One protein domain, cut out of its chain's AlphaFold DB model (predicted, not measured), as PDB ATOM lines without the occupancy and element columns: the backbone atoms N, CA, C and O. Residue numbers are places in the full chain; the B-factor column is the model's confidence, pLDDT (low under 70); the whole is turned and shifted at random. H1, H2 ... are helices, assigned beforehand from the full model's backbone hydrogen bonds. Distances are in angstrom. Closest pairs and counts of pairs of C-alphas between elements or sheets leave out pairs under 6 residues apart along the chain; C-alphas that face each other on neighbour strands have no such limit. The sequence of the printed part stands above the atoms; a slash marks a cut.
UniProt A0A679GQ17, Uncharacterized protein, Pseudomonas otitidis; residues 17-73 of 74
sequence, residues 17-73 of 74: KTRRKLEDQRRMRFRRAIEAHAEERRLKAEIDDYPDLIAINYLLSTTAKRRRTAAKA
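What this domain is: This is residues 17 to 73 of the 74 residues of an uncharacterized protein of Pseudomonas otitidis (UniProt A0A679GQ17). Two long straight helices, H1 and then H2, meet near their ends at a short turn and open out as a flat V, with H1 the longer arm. Away from that corner both arms stand free, and nothing fills the space between them. The printed part has 57 residues with two named helices and no named strand, and its class is all helix. It is extended, with a radius of gyration of the C-alphas of 18.5 A and spans of 50 by 38 by 5 A.

Where its parts are: Find C-alpha 17 at (-22.889, 5.019, 20.391); from there H1, residues 17 to 47, runs 44.6 A to C-alpha 47 at (-12.983, -35.426, 4.288). After residues 48 to 50, H2, residues 51 to 71, runs 30.6 A to C-alpha 71 at (-20.192, -18.010, -20.546).

How they stand to each other: Look at Ile 47 and Ile 54, whose C-alphas, 7.5 A apart, are the closest of H1 and H2. The two helices are close but not clearly touching, with 2 pairs of C-alphas within 8 A. They run opposite ways at a steep tilt of 55 degrees. In H1 and H2 every O i to N i+4 pair is within hydrogen-bond range.

The domain as a whole: The C-alphas of Lys 17 and Asp 52, the two farthest apart, are 52.6 A from each other. The printed part has no cut, and the link from H1 to H2 is tight. The mean pLDDT of the printed part is 91.4, and residue 73 is under 70.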
ATOM      1  N   LYS A  17     -22.029   6.145  20.776       86.25
ATOM      2  CA  LYS A  17     -22.889   5.019  20.391       86.25
ATOM      3  C   LYS A  17     -22.532   4.450  19.020       86.25
ATOM      4  O   LYS A  17     -22.467   3.230  18.860       86.25
ATOM      5  N   THR A  18     -22.260   5.310  18.043       88.94
ATOM      6  CA  THR A  18     -21.874   4.909  16.683       88.94
ATOM      7  C   THR A  18     -20.521   4.209  16.685       88.94
ATOM      8  O   THR A  18     -20.384   3.144  16.079       88.94
ATOM      9  N   ARG A  19     -19.541   4.737  17.432       88.81
ATOM     10  CA  ARG A  19     -18.223   4.100  17.579       88.81
ATOM     11  C   ARG A  19     -18.342   2.698  18.179       88.81
ATOM     12  O   ARG A  19     -17.795   1.749  17.621       88.81
ATOM     13  N   ARG A  20     -19.120   2.557  19.257       91.19
ATOM     14  CA  ARG A  20     -19.374   1.261  19.902       91.19
ATOM     15  C   ARG A  20     -20.054   0.271  18.956       91.19
ATOM     16  O   ARG A  20     -19.612  -0.865  18.844       91.19
ATOM     17  N   LYS A  21     -21.072   0.711  18.208       95.00
ATOM     18  CA  LYS A  21     -21.777  -0.136  17.231       95.00
ATOM     19  C   LYS A  21     -20.844  -0.661  16.136       95.00
ATOM     20  O   LYS A  21     -20.922  -1.836  15.786       95.00
ATOM     21  N   LEU A  22     -19.968   0.186  15.592       95.19
ATOM     22  CA  LEU A  22     -18.999  -0.224  14.571       95.19
ATOM     23  C   LEU A  22     -17.970  -1.207  15.130       95.19
ATOM     24  O   LEU A  22     -17.624  -2.187  14.470       95.19
ATOM     25  N   GLU A  23     -17.500  -0.975  16.352       95.06
ATOM     26  CA  GLU A  23     -16.584  -1.887  17.020       95.06
ATOM     27  C   GLU A  23     -17.233  -3.253  17.273       95.06
ATOM     28  O   GLU A  23     -16.653  -4.280  16.922       95.06
ATOM     29  N   ASP A  24     -18.467  -3.279  17.777       97.06
ATOM     30  CA  ASP A  24     -19.221  -4.513  17.993       97.06
ATOM     31  C   ASP A  24     -19.483  -5.256  16.680       97.06
ATOM     32  O   ASP A  24     -19.352  -6.480  16.628       97.06
ATOM     33  N   GLN A  25     -19.766  -4.538  15.588       97.38
ATOM     34  CA  GLN A  25     -19.866  -5.139  14.258       97.38
ATOM     35  C   GLN A  25     -18.545  -5.759  13.810       97.38
ATOM     36  O   GLN A  25     -18.547  -6.882  13.305       97.38
ATOM     37  N   ARG A  26     -17.413  -5.072  13.998       97.06
ATOM     38  CA  ARG A  26     -16.093  -5.633  13.679       97.06
ATOM     39  C   ARG A  26     -15.820  -6.876  14.523       97.06
ATOM     40  O   ARG A  26     -15.490  -7.915  13.962       97.06
ATOM     41  N   ARG A  27     -16.047  -6.811  15.838       97.44
ATOM     42  CA  ARG A  27     -15.901  -7.949  16.761       97.44
ATOM     43  C   ARG A  27     -16.804  -9.118  16.369       97.44
ATOM     44  O   ARG A  27     -16.374 -10.262  16.435       97.44
ATOM     45  N   MET A  28     -18.044  -8.857  15.954       98.19
ATOM     46  CA  MET A  28     -18.961  -9.891  15.461       98.19
ATOM     47  C   MET A  28     -18.492 -10.503  14.143       98.19
ATOM     48  O   MET A  28     -18.564 -11.717  13.993       98.19
ATOM     49  N   ARG A  29     -17.995  -9.697  13.195       97.62
ATOM     50  CA  ARG A  29     -17.438 -10.204  11.929       97.62
ATOM     51  C   ARG A  29     -16.239 -11.111  12.179       97.62
ATOM     52  O   ARG A  29     -16.187 -12.189  11.604       97.62
ATOM     53  N   PHE A  30     -15.327 -10.709  13.063       97.69
ATOM     54  CA  PHE A  30     -14.183 -11.542  13.427       97.69
ATOM     55  C   PHE A  30     -14.610 -12.826  14.131       97.69
ATOM     56  O   PHE A  30     -14.158 -13.891  13.733       97.69
ATOM     57  N   ARG A  31     -15.527 -12.751  15.106       98.19
ATOM     58  CA  ARG A  31     -16.085 -13.948  15.758       98.19
ATOM     59  C   ARG A  31     -16.663 -14.930  14.740       98.19
ATOM     60  O   ARG A  31     -16.237 -16.077  14.704       98.19
ATOM     61  N   ARG A  32     -17.532 -14.449  13.847       97.75
ATOM     62  CA  ARG A  32     -18.128 -15.273  12.786       97.75
ATOM     63  C   ARG A  32     -17.084 -15.868  11.841       97.75
ATOM     64  O   ARG A  32     -17.198 -17.028  11.477       97.75
ATOM     65  N   ALA A  33     -16.071 -15.096  11.448       97.62
ATOM     66  CA  ALA A  33     -15.010 -15.586  10.567       97.62
ATOM     67  C   ALA A  33     -14.160 -16.680  11.236       97.62
ATOM     68  O   ALA A  33     -13.778 -17.643  10.578       97.62
ATOM     69  N   ILE A  34     -13.889 -16.552  12.541       98.06
ATOM     70  CA  ILE A  34     -13.166 -17.568  13.317       98.06
ATOM     71  C   ILE A  34     -13.974 -18.867  13.379       98.06
ATOM     72  O   ILE A  34     -13.421 -19.933  13.123       98.06
ATOM     73  N   GLU A  35     -15.266 -18.775  13.695       98.12
ATOM     74  CA  GLU A  35     -16.167 -19.931  13.760       98.12
ATOM     75  C   GLU A  35     -16.273 -20.633  12.403       98.12
ATOM     76  O   GLU A  35     -16.040 -21.838  12.330       98.12
ATOM     77  N   ALA A  36     -16.508 -19.876  11.327       97.69
ATOM     78  CA  ALA A  36     -16.592 -20.415   9.971       97.69
ATOM     79  C   ALA A  36     -15.299 -21.134   9.555       97.69
ATOM     80  O   ALA A  36     -15.339 -22.262   9.077       97.69
ATOM     81  N   HIS A  37     -14.132 -20.532   9.800       96.69
ATOM     82  CA  HIS A  37     -12.860 -21.172   9.468       96.69
ATOM     83  C   HIS A  37     -12.587 -22.417  10.330       96.69
ATOM     84  O   HIS A  37     -12.007 -23.396   9.860       96.69
ATOM     85  N   ALA A  38     -12.986 -22.409  11.604       97.81
ATOM     86  CA  ALA A  38     -12.872 -23.587  12.458       97.81
ATOM     87  C   ALA A  38     -13.764 -24.737  11.963       97.81
ATOM     88  O   ALA A  38     -13.325 -25.886  11.976       97.81
ATOM     89  N   GLU A  39     -14.976 -24.431  11.503       97.25
ATOM     90  CA  GLU A  39     -15.899 -25.384  10.884       97.25
ATOM     91  C   GLU A  39     -15.342 -25.935   9.566       97.25
ATOM     92  O   GLU A  39     -15.237 -27.151   9.418       97.25
ATOM     93  N   GLU A  40     -14.873 -25.069   8.662       95.50
ATOM     94  CA  GLU A  40     -14.225 -25.474   7.408       95.50
ATOM     95  C   GLU A  40     -13.033 -26.402   7.658       95.50
ATOM     96  O   GLU A  40     -12.881 -27.420   6.982       95.50
ATOM     97  N   ARG A  41     -12.191 -26.094   8.657       95.69
ATOM     98  CA  ARG A  41     -11.066 -26.966   9.019       95.69
ATOM     99  C   ARG A  41     -11.517 -28.318   9.560       95.69
ATOM    100  O   ARG A  41     -10.887 -29.317   9.226       95.69
ATOM    101  N   ARG A  42     -12.561 -28.361  10.394       95.88
ATOM    102  CA  ARG A  42     -13.111 -29.623  10.917       95.88
ATOM    103  C   ARG A  42     -13.660 -30.485   9.788       95.88
ATOM    104  O   ARG A  42     -13.266 -31.637   9.678       95.88
ATOM    105  N   LEU A  43     -14.474 -29.894   8.915       92.12
ATOM    106  CA  LEU A  43     -15.027 -30.576   7.750       92.12
ATOM    107  C   LEU A  43     -13.917 -31.085   6.824       92.12
ATOM    108  O   LEU A  43     -13.972 -32.208   6.339       92.12
ATOM    109  N   LYS A  44     -12.876 -30.276   6.598       90.62
ATOM    110  CA  LYS A  44     -11.732 -30.694   5.786       90.62
ATOM    111  C   LYS A  44     -11.007 -31.898   6.390       90.62
ATOM    112  O   LYS A  44     -10.669 -32.807   5.646       90.62
ATOM    113  N   ALA A  45     -10.788 -31.908   7.703       91.69
ATOM    114  CA  ALA A  45     -10.156 -33.039   8.377       91.69
ATOM    115  C   ALA A  45     -10.990 -34.328   8.254       91.69
ATOM    116  O   ALA A  45     -10.420 -35.388   8.047       91.69
ATOM    117  N   GLU A  46     -12.320 -34.232   8.322       90.94
ATOM    118  CA  GLU A  46     -13.228 -35.377   8.140       90.94
ATOM    119  C   GLU A  46     -13.228 -35.915   6.697       90.94
ATOM    120  O   GLU A  46     -13.378 -37.111   6.467       90.94
ATOM    121  N   ILE A  47     -13.029 -35.041   5.707       89.19
ATOM    122  CA  ILE A  47     -12.983 -35.426   4.288       89.19
ATOM    123  C   ILE A  47     -11.607 -35.972   3.879       89.19
ATOM    124  O   ILE A  47     -11.530 -36.731   2.913       89.19
ATOM    125  N   ASP A  48     -10.526 -35.602   4.572       89.12
ATOM    126  CA  ASP A  48      -9.162 -36.019   4.215       89.12
ATOM    127  C   ASP A  48      -8.993 -37.564   4.217       89.12
ATOM    128  O   ASP A  48      -8.156 -38.070   3.468       89.12
ATOM    129  N   ASP A  49      -9.847 -38.317   4.926       89.19
ATOM    130  CA  ASP A  49      -9.906 -39.794   4.882       89.19
ATOM    131  C   ASP A  49     -10.414 -40.365   3.535       89.19
ATOM    132  O   ASP A  49     -10.296 -41.564   3.269       89.19
ATOM    133  N   TYR A  50     -10.956 -39.519   2.653       90.56
ATOM    134  CA  TYR A  50     -11.567 -39.897   1.375       90.56
ATOM    135  C   TYR A  50     -10.899 -39.181   0.184       90.56
ATOM    136  O   TYR A  50     -11.498 -38.292  -0.439       90.56
ATOM    137  N   PRO A  51      -9.667 -39.570  -0.197       87.44
ATOM    138  CA  PRO A  51      -8.889 -38.873  -1.226       87.44
ATOM    139  C   PRO A  51      -9.576 -38.844  -2.603       87.44
ATOM    140  O   PRO A  51      -9.478 -37.848  -3.327       87.44
ATOM    141  N   ASP A  52     -10.341 -39.883  -2.947       90.19
ATOM    142  CA  ASP A  52     -11.073 -39.959  -4.217       90.19
ATOM    143  C   ASP A  52     -12.175 -38.891  -4.309       90.19
ATOM    144  O   ASP A  52     -12.352 -38.251  -5.350       90.19
ATOM    145  N   LEU A  53     -12.882 -38.627  -3.202       87.56
ATOM    146  CA  LEU A  53     -13.918 -37.591  -3.144       87.56
ATOM    147  C   LEU A  53     -13.317 -36.189  -3.313       87.56
ATOM    148  O   LEU A  53     -13.912 -35.334  -3.978       87.56
ATOM    149  N   ILE A  54     -12.113 -35.958  -2.779       88.25
ATOM    150  CA  ILE A  54     -11.371 -34.702  -2.957       88.25
ATOM    151  C   ILE A  54     -11.031 -34.486  -4.436       88.25
ATOM    152  O   ILE A  54     -11.274 -33.399  -4.975       88.25
ATOM    153  N   ALA A  55     -10.513 -35.518  -5.110       90.69
ATOM    154  CA  ALA A  55     -10.163 -35.454  -6.527       90.69
ATOM    155  C   ALA A  55     -11.391 -35.167  -7.411       90.69
ATOM    156  O   ALA A  55     -11.342 -34.292  -8.283       90.69
ATOM    157  N   ILE A  56     -12.517 -35.839  -7.141       92.50
ATOM    158  CA  ILE A  56     -13.790 -35.615  -7.839       92.50
ATOM    159  C   ILE A  56     -14.265 -34.170  -7.647       92.50
ATOM    160  O   ILE A  56     -14.571 -33.481  -8.623       92.50
ATOM    161  N   ASN A  57     -14.281 -33.672  -6.407       89.81
ATOM    162  CA  ASN A  57     -14.729 -32.311  -6.113       89.81
ATOM    163  C   ASN A  57     -13.846 -31.247  -6.795       89.81
ATOM    164  O   ASN A  57     -14.345 -30.250  -7.328       89.81
ATOM    165  N   TYR A  58     -12.529 -31.471  -6.846       90.94
ATOM    166  CA  TYR A  58     -11.603 -30.599  -7.566       90.94
ATOM    167  C   TYR A  58     -11.898 -30.565  -9.076       90.94
ATOM    168  O   TYR A  58     -11.967 -29.485  -9.677       90.94
ATOM    169  N   LEU A  59     -12.136 -31.725  -9.697       94.19
ATOM    170  CA  LEU A  59     -12.464 -31.813 -11.122       94.19
ATOM    171  C   LEU A  59     -13.807 -31.132 -11.450       94.19
ATOM    172  O   LEU A  59     -13.911 -30.366 -12.412       94.19
ATOM    173  N   LEU A  60     -14.829 -31.327 -10.616       93.38
ATOM    174  CA  LEU A  60     -16.121 -30.645 -10.757       93.38
ATOM    175  C   LEU A  60     -15.981 -29.122 -10.594       93.38
ATOM    176  O   LEU A  60     -16.512 -28.341 -11.386       93.38
ATOM    177  N   SER A  61     -15.195 -28.676  -9.614       91.56
ATOM    178  CA  SER A  61     -14.970 -27.252  -9.351       91.56
ATOM    179  C   SER A  61     -14.206 -26.553 -10.481       91.56
ATOM    180  O   SER A  61     -14.527 -25.421 -10.861       91.56
ATOM    181  N   THR A  62     -13.186 -27.207 -11.038       92.19
ATOM    182  CA  THR A  62     -12.385 -26.675 -12.151       92.19
ATOM    183  C   THR A  62     -13.191 -26.608 -13.447       92.19
ATOM    184  O   THR A  62     -13.162 -25.583 -14.134       92.19
ATOM    185  N   THR A  63     -13.978 -27.641 -13.756       91.75
ATOM    186  CA  THR A  63     -14.876 -27.646 -14.923       91.75
ATOM    187  C   THR A  63     -15.971 -26.580 -14.807       91.75
ATOM    188  O   THR A  63     -16.201 -25.833 -15.761       91.75
ATOM    189  N   ALA A  64     -16.578 -26.406 -13.628       89.19
ATOM    190  CA  ALA A  64     -17.556 -25.346 -13.376       89.19
ATOM    191  C   ALA A  64     -16.952 -23.934 -13.502       89.19
ATOM    192  O   ALA A  64     -17.588 -23.030 -14.047       89.19
ATOM    193  N   LYS A  65     -15.712 -23.717 -13.036       89.06
ATOM    194  CA  LYS A  65     -14.979 -22.453 -13.252       89.06
ATOM    195  C   LYS A  65     -14.792 -22.170 -14.746       89.06
ATOM    196  O   LYS A  65     -15.138 -21.073 -15.177       89.06
ATOM    197  N   ARG A  66     -14.343 -23.157 -15.532       87.25
ATOM    198  CA  ARG A  66     -14.157 -23.021 -16.992       87.25
ATOM    199  C   ARG A  66     -15.454 -22.690 -17.732       87.25
ATOM    200  O   ARG A  66     -15.460 -21.826 -18.603       87.25
ATOM    201  N   ARG A  67     -16.571 -23.333 -17.371       85.12
ATOM    202  CA  ARG A  67     -17.884 -23.027 -17.968       85.12
ATOM    203  C   ARG A  67     -18.316 -21.590 -17.685       85.12
ATOM    204  O   ARG A  67     -18.769 -20.902 -18.589       85.12
ATOM    205  N   ARG A  68     -18.127 -21.113 -16.451       85.44
ATOM    206  CA  ARG A  68     -18.463 -19.730 -16.074       85.44
ATOM    207  C   ARG A  68     -17.604 -18.693 -16.790       85.44
ATOM    208  O   ARG A  68     -18.114 -17.633 -17.128       85.44
ATOM    209  N   THR A  69     -16.320 -18.973 -17.008       84.19
ATOM    210  CA  THR A  69     -15.450 -18.068 -17.771       84.19
ATOM    211  C   THR A  69     -15.818 -18.052 -19.250       84.19
ATOM    212  O   THR A  69     -15.865 -16.978 -19.832       84.19
ATOM    213  N   ALA A  70     -16.149 -19.209 -19.834       77.94
ATOM    214  CA  ALA A  70     -16.614 -19.291 -21.218       77.94
ATOM    215  C   ALA A  70     -17.949 -18.551 -21.421       77.94
ATOM    216  O   ALA A  70     -18.084 -17.781 -22.359       77.94
ATOM    217  N   ALA A  71     -18.901 -18.701 -20.494       76.69
ATOM    218  CA  ALA A  71     -20.192 -18.010 -20.546       76.69
ATOM    219  C   ALA A  71     -20.095 -16.483 -20.365       76.69
ATOM    220  O   ALA A  71     -21.011 -15.772 -20.753       76.69
ATOM    221  N   LYS A  72     -19.014 -15.975 -19.760       74.38
ATOM    222  CA  LYS A  72     -18.754 -14.531 -19.629       74.38
ATOM    223  C   LYS A  72     -18.037 -13.920 -20.838       74.38
ATOM    224  O   LYS A  72     -17.885 -12.705 -20.870       74.38
ATOM    225  N   ALA A  73     -17.533 -14.742 -21.756       67.56
ATOM    226  CA  ALA A  73     -16.769 -14.298 -22.920       67.56
ATOM    227  C   ALA A  73     -17.618 -14.180 -24.205       67.56
ATOM    228  O   ALA A  73     -17.083 -13.733 -25.217       67.56
TER     229      ALA A  73